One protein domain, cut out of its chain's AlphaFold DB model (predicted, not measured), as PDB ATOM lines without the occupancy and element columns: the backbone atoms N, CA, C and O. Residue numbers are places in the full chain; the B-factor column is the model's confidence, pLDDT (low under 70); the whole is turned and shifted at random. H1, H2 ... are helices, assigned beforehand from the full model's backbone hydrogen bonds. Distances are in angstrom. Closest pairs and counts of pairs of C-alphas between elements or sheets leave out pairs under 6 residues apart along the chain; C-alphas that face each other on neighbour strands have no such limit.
ATOM      1  N   ARG A   4      27.335  31.786  11.735       68.75
ATOM      2  CA  ARG A   4      27.832  31.411  10.406       68.75
ATOM      3  C   ARG A   4      26.895  30.468   9.644       68.75
ATOM      4  O   ARG A   4      26.735  30.615   8.438       68.75
ATOM      5  N   GLY A   5      26.220  29.543  10.331       64.12
ATOM      6  CA  GLY A   5      25.221  28.675   9.692       64.12
ATOM      7  C   GLY A   5      24.013  29.465   9.173       64.12
ATOM      8  O   GLY A   5      23.534  29.231   8.066       64.12
ATOM      9  N   GLN A   6      23.566  30.467   9.939       70.88
ATOM     10  CA  GLN A   6      22.491  31.371   9.513       70.88
ATOM     11  C   GLN A   6      22.913  32.255   8.331       70.88
ATOM     12  O   GLN A   6      22.107  32.521   7.441       70.88
ATOM     13  N   GLU A   7      24.173  32.690   8.303       75.12
ATOM     14  CA  GLU A   7      24.750  33.465   7.203       75.12
ATOM     15  C   GLU A   7      24.818  32.657   5.899       75.12
ATOM     16  O   GLU A   7      24.353  33.129   4.862       75.12
ATOM     17  N   LEU A   8      25.299  31.411   5.951       71.50
ATOM     18  CA  LEU A   8      25.353  30.520   4.783       71.50
ATOM     19  C   LEU A   8      23.950  30.148   4.278       71.50
ATOM     20  O   LEU A   8      23.714  30.105   3.066       71.50
ATOM     21  N   GLY A   9      22.991  29.968   5.191       68.38
ATOM     22  CA  GLY A   9      21.579  29.785   4.849       68.38
ATOM     23  C   GLY A   9      20.996  30.988   4.099       68.38
ATOM     24  O   GLY A   9      20.351  30.815   3.065       68.38
ATOM     25  N   ARG A  10      21.284  32.217   4.552       78.06
ATOM     26  CA  ARG A  10      20.892  33.445   3.835       78.06
ATOM     27  C   ARG A  10      21.566  33.545   2.472       78.06
ATOM     28  O   ARG A  10      20.877  33.770   1.486       78.06
ATOM     29  N   LYS A  11      22.872  33.279   2.392       79.06
ATOM     30  CA  LYS A  11      23.635  33.294   1.134       79.06
ATOM     31  C   LYS A  11      23.063  32.312   0.106       79.06
ATOM     32  O   LYS A  11      22.961  32.639  -1.072       79.06
ATOM     33  N   THR A  12      22.623  31.139   0.559       72.50
ATOM     34  CA  THR A  12      21.936  30.145  -0.280       72.50
ATOM     35  C   THR A  12      20.584  30.666  -0.767       72.50
ATOM     36  O   THR A  12      20.284  30.608  -1.960       72.50
ATOM     37  N   LEU A  13      19.782  31.225   0.141       75.19
ATOM     38  CA  LEU A  13      18.476  31.799  -0.178       75.19
ATOM     39  C   LEU A  13      18.590  32.957  -1.184       75.19
ATOM     40  O   LEU A  13      17.775  33.063  -2.098       75.19
ATOM     41  N   ASP A  14      19.613  33.796  -1.047       85.00
ATOM     42  CA  ASP A  14      19.863  34.933  -1.931       85.00
ATOM     43  C   ASP A  14      20.318  34.479  -3.327       85.00
ATOM     44  O   ASP A  14      19.884  35.050  -4.331       85.00
ATOM     45  N   LEU A  15      21.112  33.405  -3.429       77.94
ATOM     46  CA  LEU A  15      21.454  32.779  -4.716       77.94
ATOM     47  C   LEU A  15      20.219  32.212  -5.427       77.94
ATOM     48  O   LEU A  15      20.093  32.359  -6.641       77.94
ATOM     49  N   ILE A  16      19.291  31.605  -4.679       75.12
ATOM     50  CA  ILE A  16      18.021  31.106  -5.224       75.12
ATOM     51  C   ILE A  16      17.155  32.274  -5.706       75.12
ATOM     52  O   ILE A  16      16.693  32.270  -6.844       75.12
ATOM     53  N   LYS A  17      16.973  33.304  -4.872       80.69
ATOM     54  CA  LYS A  17      16.149  34.479  -5.202       80.69
ATOM     55  C   LYS A  17      16.685  35.274  -6.392       80.69
ATOM     56  O   LYS A  17      15.898  35.841  -7.141       80.69
ATOM     57  N   SER A  18      18.004  35.323  -6.562       89.31
ATOM     58  CA  SER A  18      18.659  36.027  -7.671       89.31
ATOM     59  C   SER A  18      18.758  35.207  -8.962       89.31
ATOM     60  O   SER A  18      19.207  35.739  -9.974       89.31
ATOM     61  N   GLY A  19      18.370  33.924  -8.953       85.38
ATOM     62  CA  GLY A  19      18.539  33.020 -10.099       85.38
ATOM     63  C   GLY A  19      19.998  32.636 -10.382       85.38
ATOM     64  O   GLY A  19      20.300  32.064 -11.426       85.38
ATOM     65  N   ALA A  20      20.918  32.938  -9.461       86.44
ATOM     66  CA  ALA A  20      22.343  32.634  -9.568       86.44
ATOM     67  C   ALA A  20      22.717  31.279  -8.932       86.44
ATOM     68  O   ALA A  20      23.893  31.013  -8.674       86.44
ATOM     69  N   ASN A  21      21.745  30.402  -8.684       82.44
ATOM     70  CA  ASN A  21      21.891  29.081  -8.062       82.44
ATOM     71  C   ASN A  21      22.494  28.016  -9.001       82.44
ATOM     72  O   ASN A  21      22.043  26.873  -9.051       82.44
ATOM     73  N   THR A  22      23.534  28.378  -9.752       84.31
ATOM     74  CA  THR A  22      24.278  27.425 -10.580       84.31
ATOM     75  C   THR A  22      24.928  26.344  -9.706       84.31
ATOM     76  O   THR A  22      25.283  26.623  -8.554       84.31
ATOM     77  N   PRO A  23      25.162  25.124 -10.232       66.62
ATOM     78  CA  PRO A  23      25.849  24.068  -9.487       66.62
ATOM     79  C   PRO A  23      27.184  24.524  -8.885       66.62
ATOM     80  O   PRO A  23      27.471  24.231  -7.731       66.62
ATOM     81  N   ALA A  24      27.960  25.326  -9.621       66.12
ATOM     82  CA  ALA A  24      29.222  25.886  -9.138       66.12
ATOM     83  C   ALA A  24      29.038  26.804  -7.913       66.12
ATOM     84  O   ALA A  24      29.806  26.728  -6.955       66.12
ATOM     85  N   ASN A  25      28.002  27.649  -7.911       62.22
ATOM     86  CA  ASN A  25      27.713  28.527  -6.779       62.22
ATOM     87  C   ASN A  25      27.214  27.753  -5.555       62.22
ATOM     88  O   ASN A  25      27.597  28.096  -4.437       62.22
ATOM     89  N   MET A  26      26.426  26.697  -5.759       69.00
ATOM     90  CA  MET A  26      25.969  25.820  -4.679       69.00
ATOM     91  C   MET A  26      27.123  25.016  -4.069       69.00
ATOM     92  O   MET A  26      27.240  24.966  -2.847       69.00
ATOM     93  N   ILE A  27      28.026  24.472  -4.895       65.19
ATOM     94  CA  ILE A  27      29.246  23.786  -4.436       65.19
ATOM     95  C   ILE A  27      30.132  24.738  -3.627       65.19
ATOM     96  O   ILE A  27      30.649  24.359  -2.583       65.19
ATOM     97  N   ARG A  28      30.277  25.997  -4.052       68.69
ATOM     98  CA  ARG A  28      31.066  26.984  -3.303       68.69
ATOM     99  C   ARG A  28      30.497  27.246  -1.906       68.69
ATOM    100  O   ARG A  28      31.254  27.245  -0.944       68.69
ATOM    101  N   VAL A  29      29.184  27.451  -1.785       67.88
ATOM    102  CA  VAL A  29      28.541  27.649  -0.471       67.88
ATOM    103  C   VAL A  29      28.642  26.387   0.388       67.88
ATOM    104  O   VAL A  29      28.849  26.486   1.594       67.88
ATOM    105  N   HIS A  30      28.555  25.208  -0.232       68.44
ATOM    106  CA  HIS A  30      28.770  23.939   0.450       68.44
ATOM    107  C   HIS A  30      30.198  23.809   1.001       68.44
ATOM    108  O   HIS A  30      30.365  23.498   2.173       68.44
ATOM    109  N   ASN A  31      31.222  24.124   0.210       69.75
ATOM    110  CA  ASN A  31      32.610  24.077   0.674       69.75
ATOM    111  C   ASN A  31      32.860  25.073   1.820       69.75
ATOM    112  O   ASN A  31      33.487  24.718   2.807       69.75
ATOM    113  N   GLU A  32      32.294  26.284   1.753       74.56
ATOM    114  CA  GLU A  32      32.380  27.254   2.860       74.56
ATOM    115  C   GLU A  32      31.690  26.764   4.150       74.56
ATOM    116  O   GLU A  32      32.070  27.170   5.256       74.56
ATOM    117  N   TYR A  33      30.659  25.920   4.014       69.06
ATOM    118  CA  TYR A  33      29.997  25.245   5.128       69.06
ATOM    119  C   TYR A  33      30.887  24.149   5.721       69.06
ATOM    120  O   TYR A  33      31.076  24.131   6.938       69.06
ATOM    121  N   VAL A  34      31.482  23.304   4.873       66.19
ATOM    122  CA  VAL A  34      32.430  22.254   5.282       66.19
ATOM    123  C   VAL A  34      33.644  22.862   5.992       66.19
ATOM    124  O   VAL A  34      33.932  22.470   7.116       66.19
ATOM    125  N   ASP A  35      34.258  23.917   5.449       71.38
ATOM    126  CA  ASP A  35      35.374  24.626   6.101       71.38
ATOM    127  C   ASP A  35      35.003  25.146   7.504       71.38
ATOM    128  O   ASP A  35      35.823  25.200   8.425       71.38
ATOM    129  N   GLY A  36      33.749  25.577   7.679       70.94
ATOM    130  CA  GLY A  36      33.231  26.019   8.971       70.94
ATOM    131  C   GLY A  36      33.107  24.875   9.981       70.94
ATOM    132  O   GLY A  36      33.389  25.073  11.165       70.94
ATOM    133  N   ILE A  37      32.704  23.693   9.514       65.12
ATOM    134  CA  ILE A  37      32.650  22.470  10.315       65.12
ATOM    135  C   ILE A  37      34.062  22.032  10.699       65.12
ATOM    136  O   ILE A  37      34.284  21.763  11.877       65.12
ATOM    137  N   ASP A  38      35.018  22.041   9.772       67.31
ATOM    138  CA  ASP A  38      36.407  21.641  10.033       67.31
ATOM    139  C   ASP A  38      37.012  22.453  11.185       67.31
ATOM    140  O   ASP A  38      37.587  21.904  12.124       67.31
ATOM    141  N   GLN A  39      36.821  23.775  11.180       71.19
ATOM    142  CA  GLN A  39      37.308  24.635  12.264       71.19
ATOM    143  C   GLN A  39      36.633  24.341  13.607       71.19
ATOM    144  O   GLN A  39      37.275  24.453  14.656       71.19
ATOM    145  N   MET A  40      35.344  23.993  13.599       67.12
ATOM    146  CA  MET A  40      34.634  23.584  14.809       67.12
ATOM    147  C   MET A  40      35.149  22.231  15.307       67.12
ATOM    148  O   MET A  40      35.409  22.103  16.501       67.12
ATOM    149  N   ALA A  41      35.352  21.269  14.406       65.38
ATOM    150  CA  ALA A  41      35.866  19.941  14.710       65.38
ATOM    151  C   ALA A  41      37.270  20.011  15.319       65.38
ATOM    152  O   ALA A  41      37.494  19.426  16.370       65.38
ATOM    153  N   VAL A  42      38.179  20.813  14.753       72.00
ATOM    154  CA  VAL A  42      39.536  21.010  15.298       72.00
ATOM    155  C   VAL A  42      39.506  21.632  16.698       72.00
ATOM    156  O   VAL A  42      40.246  21.214  17.587       72.00
ATOM    157  N   ARG A  43      38.646  22.634  16.930       70.44
ATOM    158  CA  ARG A  43      38.509  23.250  18.265       70.44
ATOM    159  C   ARG A  43      37.919  22.281  19.281       70.44
ATOM    160  O   ARG A  43      38.386  22.242  20.416       70.44
ATOM    161  N   TYR A  44      36.898  21.535  18.870       69.44
ATOM    162  CA  TYR A  44      36.272  20.513  19.695       69.44
ATOM    163  C   TYR A  44      37.275  19.410  20.041       69.44
ATOM    164  O   TYR A  44      37.438  19.107  21.213       69.44
ATOM    165  N   GLU A  45      38.025  18.899  19.061       73.88
ATOM    166  CA  GLU A  45      39.095  17.920  19.271       73.88
ATOM    167  C   GLU A  45      40.145  18.432  20.268       73.88
ATOM    168  O   GLU A  45      40.548  17.697  21.167       73.88
ATOM    169  N   GLY A  46      40.573  19.692  20.143       78.00
ATOM    170  CA  GLY A  46      41.518  20.310  21.075       78.00
ATOM    171  C   GLY A  46      40.999  20.333  22.515       78.00
ATOM    172  O   GLY A  46      41.657  19.804  23.409       78.00
ATOM    173  N   ALA A  47      39.798  20.883  22.728       72.38
ATOM    174  CA  ALA A  47      39.165  20.935  24.048       72.38
ATOM    175  C   ALA A  47      38.941  19.530  24.633       72.38
ATOM    176  O   ALA A  47      39.207  19.280  25.806       72.38
ATOM    177  N   TRP A  48      38.524  18.595  23.783       73.44
ATOM    178  CA  TRP A  48      38.295  17.207  24.149       73.44
ATOM    179  C   TRP A  48      39.570  16.488  24.588       73.44
ATOM    180  O   TRP A  48      39.573  15.787  25.595       73.44
ATOM    181  N   ARG A  49      40.684  16.674  23.868       76.69
ATOM    182  CA  ARG A  49      41.985  16.097  24.246       76.69
ATOM    183  C   ARG A  49      42.465  16.617  25.599       76.69
ATOM    184  O   ARG A  49      43.053  15.851  26.362       76.69
ATOM    185  N   GLU A  50      42.240  17.897  25.890       77.69
ATOM    186  CA  GLU A  50      42.592  18.498  27.180       77.69
ATOM    187  C   GLU A  50      41.762  17.904  28.324       77.69
ATOM    188  O   GLU A  50      42.334  17.442  29.317       77.69
ATOM    189  N   GLU A  51      40.438  17.856  28.160       73.69
ATOM    190  CA  GLU A  51      39.509  17.263  29.128       73.69
ATOM    191  C   GLU A  51      39.827  15.784  29.371       73.69
ATOM    192  O   GLU A  51      40.061  15.373  30.511       73.69
ATOM    193  N   TRP A  52      39.953  15.006  28.295       76.19
ATOM    194  CA  TRP A  52      40.253  13.581  28.370       76.19
ATOM    195  C   TRP A  52      41.606  13.307  29.031       76.19
ATOM    196  O   TRP A  52      41.735  12.384  29.832       76.19
ATOM    197  N   SER A  53      42.630  14.126  28.762       82.00
ATOM    198  CA  SER A  53      43.929  13.984  29.430       82.00
ATOM    199  C   SER A  53      43.817  14.169  30.945       82.00
ATOM    200  O   SER A  53      44.474  13.447  31.702       82.00
ATOM    201  N   ALA A  54      43.008  15.130  31.399       77.56
ATOM    202  CA  ALA A  54      42.785  15.376  32.818       77.56
ATOM    203  C   ALA A  54      41.979  14.242  33.468       77.56
ATOM    204  O   ALA A  54      42.392  13.716  34.506       77.56
ATOM    205  N   GLU A  55      40.880  13.823  32.836       73.50
ATOM    206  CA  GLU A  55      40.032  12.733  33.324       73.50
ATOM    207  C   GLU A  55      40.801  11.409  33.387       73.50
ATOM    208  O   GLU A  55      40.800  10.741  34.422       73.50
ATOM    209  N   TYR A  56      41.545  11.063  32.335       75.50
ATOM    210  CA  TYR A  56      42.353   9.848  32.298       75.50
ATOM    211  C   TYR A  56      43.394   9.819  33.424       75.50
ATOM    212  O   TYR A  56      43.530   8.809  34.115       75.50
ATOM    213  N   LYS A  57      44.108  10.928  33.667       82.69
ATOM    214  CA  LYS A  57      45.069  11.033  34.784       82.69
ATOM    215  C   LYS A  57      44.393  10.858  36.141       82.69
ATOM    216  O   LYS A  57      44.936  10.176  37.006       82.69
ATOM    217  N   TYR A  58      43.221  11.462  36.329       77.25
ATOM    218  CA  TYR A  58      42.453  11.324  37.561       77.25
ATOM    219  C   TYR A  58      42.018   9.873  37.790       77.25
ATOM    220  O   TYR A  58      42.282   9.310  38.852       77.25
ATOM    221  N   LEU A  59      41.406   9.246  36.785       75.38
ATOM    222  CA  LEU A  59      40.874   7.894  36.914       75.38
ATOM    223  C   LEU A  59      41.983   6.843  37.048       75.38
ATOM    224  O   LEU A  59      41.855   5.929  37.857       75.38
ATOM    225  N   THR A  60      43.095   6.984  36.321       77.81
ATOM    226  CA  THR A  60      44.259   6.094  36.488       77.81
ATOM    227  C   THR A  60      44.927   6.278  37.847       77.81
ATOM    228  O   THR A  60      45.297   5.290  38.478       77.81
ATOM    229  N   GLY A  61      45.023   7.514  38.343       85.38
ATOM    230  CA  GLY A  61      45.484   7.798  39.701       85.38
ATOM    231  C   GLY A  61      44.581   7.165  40.760       85.38
ATOM    232  O   GLY A  61      45.080   6.544  41.697       85.38
ATOM    233  N   LEU A  62      43.259   7.256  40.592       79.19
ATOM    234  CA  LEU A  62      42.292   6.597  41.467       79.19
ATOM    235  C   LEU A  62      42.466   5.074  41.426       79.19
ATOM    236  O   LEU A  62      42.636   4.457  42.474       79.19
ATOM    237  N   ALA A  63      42.500   4.484  40.228       79.12
ATOM    238  CA  ALA A  63      42.661   3.046  40.038       79.12
ATOM    239  C   ALA A  63      43.963   2.521  40.660       79.12
ATOM    240  O   ALA A  63      43.958   1.464  41.285       79.12
ATOM    241  N   ALA A  64      45.064   3.269  40.556       84.50
ATOM    242  CA  ALA A  64      46.349   2.906  41.157       84.50
ATOM    243  C   ALA A  64      46.330   2.888  42.698       84.50
ATOM    244  O   ALA A  64      47.176   2.239  43.307       84.50
ATOM    245  N   ASN A  65      45.382   3.588  43.329       90.88
ATOM    246  CA  ASN A  65      45.223   3.624  44.786       90.88
ATOM    247  C   ASN A  65      44.144   2.658  45.305       90.88
ATOM    248  O   ASN A  65      43.955   2.550  46.518       90.88
ATOM    249  N   LEU A  66      43.438   1.943  44.422       88.56
ATOM    250  CA  LEU A  66      42.504   0.896  44.828       88.56
ATOM    251  C   LEU A  66      43.298  -0.346  45.238       88.56
ATOM    252  O   LEU A  66      43.892  -1.024  44.407       88.56
ATOM    253  N   GLY A  67      43.319  -0.629  46.542       83.06
ATOM    254  CA  GLY A  67      44.032  -1.786  47.094       83.06
ATOM    255  C   GLY A  67      43.358  -3.132  46.811       83.06
ATOM    256  O   GLY A  67      43.999  -4.171  46.940       83.06
ATOM    257  N   ASP A  68      42.079  -3.123  46.432       90.81
ATOM    258  CA  ASP A  68      41.341  -4.325  46.061       90.81
ATOM    259  C   ASP A  68      41.457  -4.591  44.544       90.81
ATOM    260  O   ASP A  68      41.114  -3.710  43.747       90.81
ATOM    261  N   PRO A  69      41.909  -5.790  44.125       75.81
ATOM    262  CA  PRO A  69      42.089  -6.123  42.712       75.81
ATOM    263  C   PRO A  69      40.804  -6.060  41.879       75.81
ATOM    264  O   PRO A  69      40.858  -5.654  40.720       75.81
ATOM    265  N   GLY A  70      39.651  -6.425  42.452       77.12
ATOM    266  CA  GLY A  70      38.370  -6.399  41.743       77.12
ATOM    267  C   GLY A  70      37.896  -4.971  41.487       77.12
ATOM    268  O   GLY A  70      37.468  -4.639  40.382       77.12
ATOM    269  N   TRP A  71      38.046  -4.088  42.477       71.00
ATOM    270  CA  TRP A  71      37.764  -2.661  42.303       71.00
ATOM    271  C   TRP A  71      38.724  -1.987  41.321       71.00
ATOM    272  O   TRP A  71      38.298  -1.122  40.553       71.00
ATOM    273  N   HIS A  72      39.997  -2.387  41.312       75.44
ATOM    274  CA  HIS A  72      40.964  -1.916  40.323       75.44
ATOM    275  C   HIS A  72      40.532  -2.286  38.897       75.44
ATOM    276  O   HIS A  72      40.479  -1.418  38.025       75.44
ATOM    277  N   GLU A  73      40.176  -3.551  38.662       71.50
ATOM    278  CA  GLU A  73      39.744  -4.030  37.347       71.50
ATOM    279  C   GLU A  73      38.463  -3.328  36.872       71.50
ATOM    280  O   GLU A  73      38.403  -2.855  35.734       71.50
ATOM    281  N   LEU A  74      37.482  -3.145  37.764       69.06
ATOM    282  CA  LEU A  74      36.258  -2.397  37.468       69.06
ATOM    283  C   LEU A  74      36.551  -0.935  37.093       69.06
ATOM    284  O   LEU A  74      35.973  -0.407  36.141       69.06
ATOM    285  N   ALA A  75      37.462  -0.275  37.813       69.19
ATOM    286  CA  ALA A  75      37.857   1.098  37.512       69.19
ATOM    287  C   ALA A  75      38.546   1.203  36.143       69.19
ATOM    288  O   ALA A  75      38.240   2.111  35.369       69.19
ATOM    289  N   VAL A  76      39.427   0.256  35.805       72.25
ATOM    290  CA  VAL A  76      40.083   0.196  34.488       72.25
ATOM    291  C   VAL A  76      39.065  -0.031  33.368       72.25
ATOM    292  O   VAL A  76      39.142   0.635  32.334       72.25
ATOM    293  N   LEU A  77      38.092  -0.924  33.567       70.50
ATOM    294  CA  LEU A  77      37.005  -1.149  32.611       70.50
ATOM    295  C   LEU A  77      36.171   0.117  32.399       70.50
ATOM    296  O   LEU A  77      35.913   0.494  31.259       70.50
ATOM    297  N   HIS A  78      35.815   0.816  33.478       72.31
ATOM    298  CA  HIS A  78      35.062   2.064  33.389       72.31
ATOM    299  C   HIS A  78      35.812   3.147  32.595       72.31
ATOM    300  O   HIS A  78      35.210   3.826  31.763       72.31
ATOM    301  N   ILE A  79      37.130   3.277  32.797       73.69
ATOM    302  CA  ILE A  79      37.982   4.199  32.024       73.69
ATOM    303  C   ILE A  79      37.924   3.867  30.532       73.69
ATOM    304  O   ILE A  79      37.700   4.756  29.714       73.69
ATOM    305  N   ARG A  80      38.099   2.587  30.177       72.88
ATOM    306  CA  ARG A  80      38.077   2.136  28.778       72.88
ATOM    307  C   ARG A  80      36.718   2.356  28.122       72.88
ATOM    308  O   ARG A  80      36.660   2.803  26.983       72.88
ATOM    309  N   MET A  81      35.635   2.086  28.846       71.06
ATOM    310  CA  MET A  81      34.276   2.304  28.349       71.06
ATOM    311  C   MET A  81      34.030   3.787  28.057       71.06
ATOM    312  O   MET A  81      33.514   4.133  26.996       71.06
ATOM    313  N   LYS A  82      34.455   4.678  28.963       70.94
ATOM    314  CA  LYS A  82      34.383   6.122  28.728       70.94
ATOM    315  C   LYS A  82      35.208   6.549  27.519       70.94
ATOM    316  O   LYS A  82      34.720   7.353  26.736       70.94
ATOM    317  N   GLU A  83      36.399   5.978  27.327       72.19
ATOM    318  CA  GLU A  83      37.258   6.260  26.170       72.19
ATOM    319  C   GLU A  83      36.581   5.882  24.851       72.19
ATOM    320  O   GLU A  83      36.566   6.658  23.894       72.19
ATOM    321  N   GLN A  84      35.993   4.688  24.801       69.88
ATOM    322  CA  GLN A  84      35.300   4.195  23.617       69.88
ATOM    323  C   GLN A  84      34.032   4.998  23.327       69.88
ATOM    324  O   GLN A  84      33.789   5.354  22.172       69.88
ATOM    325  N   ASN A  85      33.247   5.337  24.353       71.25
ATOM    326  CA  ASN A  85      32.066   6.187  24.191       71.25
ATOM    327  C   ASN A  85      32.462   7.566  23.658       71.25
ATOM    328  O   ASN A  85      31.893   8.074  22.694       71.25
ATOM    329  N   ALA A  86      33.519   8.124  24.239       66.50
ATOM    330  CA  ALA A  86      34.090   9.387  23.838       66.50
ATOM    331  C   ALA A  86      34.479   9.410  22.349       66.50
ATOM    332  O   ALA A  86      34.092  10.311  21.599       66.50
ATOM    333  N   GLN A  87      35.213   8.391  21.903       67.62
ATOM    334  CA  GLN A  87      35.576   8.225  20.496       67.62
ATOM    335  C   GLN A  87      34.345   8.041  19.600       67.62
ATOM    336  O   GLN A  87      34.275   8.638  18.527       67.62
ATOM    337  N   THR A  88      33.357   7.265  20.050       67.88
ATOM    338  CA  THR A  88      32.117   7.005  19.305       67.88
ATOM    339  C   THR A  88      31.307   8.284  19.109       67.88
ATOM    340  O   THR A  88      30.878   8.563  17.993       67.88
ATOM    341  N   MET A  89      31.151   9.112  20.146       66.06
ATOM    342  CA  MET A  89      30.464  10.403  20.043       66.06
ATOM    343  C   MET A  89      31.181  11.364  19.094       66.06
ATOM    344  O   MET A  89      30.527  12.021  18.283       66.06
ATOM    345  N   LEU A  90      32.516  11.425  19.149       65.31
ATOM    346  CA  LEU A  90      33.299  12.237  18.220       65.31
ATOM    347  C   LEU A  90      33.095  11.764  16.773       65.31
ATOM    348  O   LEU A  90      32.793  12.574  15.898       65.31
ATOM    349  N   LEU A  91      33.208  10.456  16.526       63.84
ATOM    350  CA  LEU A  91      32.979   9.864  15.207       63.84
ATOM    351  C   LEU A  91      31.545  10.092  14.718       63.84
ATOM    352  O   LEU A  91      31.354  10.391  13.544       63.84
ATOM    353  N   ALA A  92      30.551  10.013  15.601       63.59
ATOM    354  CA  ALA A  92      29.156  10.293  15.285       63.59
ATOM    355  C   ALA A  92      28.941  11.762  14.898       63.59
ATOM    356  O   ALA A  92      28.281  12.045  13.899       63.59
ATOM    357  N   MET A  93      29.524  12.701  15.651       60.72
ATOM    358  CA  MET A  93      29.449  14.130  15.337       60.72
ATOM    359  C   MET A  93      30.110  14.443  13.998       60.72
ATOM    360  O   MET A  93      29.506  15.128  13.176       60.72
ATOM    361  N   VAL A  94      31.315  13.917  13.762       59.34
ATOM    362  CA  VAL A  94      32.030  14.057  12.487       59.34
ATOM    363  C   VAL A  94      31.212  13.422  11.362       59.34
ATOM    364  O   VAL A  94      30.933  14.082  10.369       59.34
ATOM    365  N   GLY A  95      30.734  12.190  11.533       58.56
ATOM    366  CA  GLY A  95      29.900  11.496  10.552       58.56
ATOM    367  C   GLY A  95      28.629  12.267  10.193       58.56
ATOM    368  O   GLY A  95      28.312  12.399   9.016       58.56
ATOM    369  N   ALA A  96      27.937  12.848  11.175       57.50
ATOM    370  CA  ALA A  96      26.766  13.692  10.938       57.50
ATOM    371  C   ALA A  96      27.119  14.999  10.200       57.50
ATOM    372  O   ALA A  96      26.353  15.465   9.358       57.50
ATOM    373  N   ALA A  97      28.284  15.582  10.489       54.59
ATOM    374  CA  ALA A  97      28.790  16.781   9.824       54.59
ATOM    375  C   ALA A  97      29.179  16.524   8.355       54.59
ATOM    376  O   ALA A  97      28.869  17.332   7.477       54.59
ATOM    377  N   TYR A  98      29.826  15.384   8.102       50.31
ATOM    378  CA  TYR A  98      30.271  14.905   6.791       50.31
ATOM    379  C   TYR A  98      29.307  13.893   6.173       50.31
ATOM    380  O   TYR A  98      29.703  13.111   5.311       50.31
ATOM    381  N   ALA A  99      28.027  13.947   6.526       53.66
ATOM    382  CA  ALA A  99      26.969  13.350   5.730       53.66
ATOM    383  C   ALA A  99      26.376  14.420   4.794       53.66
ATOM    384  O   ALA A  99      25.214  14.803   4.967       53.66
TER     385      ALA A  99
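AT A GLANCE: This is residues 4 to 99 of the 203 residues of an uncharacterized protein of Acidobacteria bacterium (UniProt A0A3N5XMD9). What is the shape? Long helix H2 makes a rod, with H1 folded back beside its first part and H3 folded back from its other end. What builds it? The printed part, 96 residues with three named helices and no named strand, is all helix and extended, with a radius of gyration of the C-alphas of 21.6 A and spans of 72, 19 and 16 A.

HOW THE PARTS SIT: What touches? H2, residues 23 to 65, touches H3, residues 69 to 97, closest at the C-alphas of Ala 63 and His 72, 5.3 A. With residues 25 to 36 alone it touches H1, residues 4 to 17, closest at the C-alphas of Leu 8 and Val 29, 6.8 A. Which way? H3 and H1 run opposite ways to H2, at shallow tilts of 8 and 16 degrees. Each helix has every O i to N i+4 pair within hydrogen-bond range.

IN THESE COORDINATES: How long? From first to last C-alpha H2 measures 61.1 A and H3 42.2 A. Where? C-alpha 4 begins H1 at (27.832, 31.411, 10.406); C-alpha 97 ends H3 at (28.790, 16.781, 9.824).

THE WHOLE: Any cut? The printed part has none, and both links are tight. Low confidence? Residues 86 to 99, among others, are under 70.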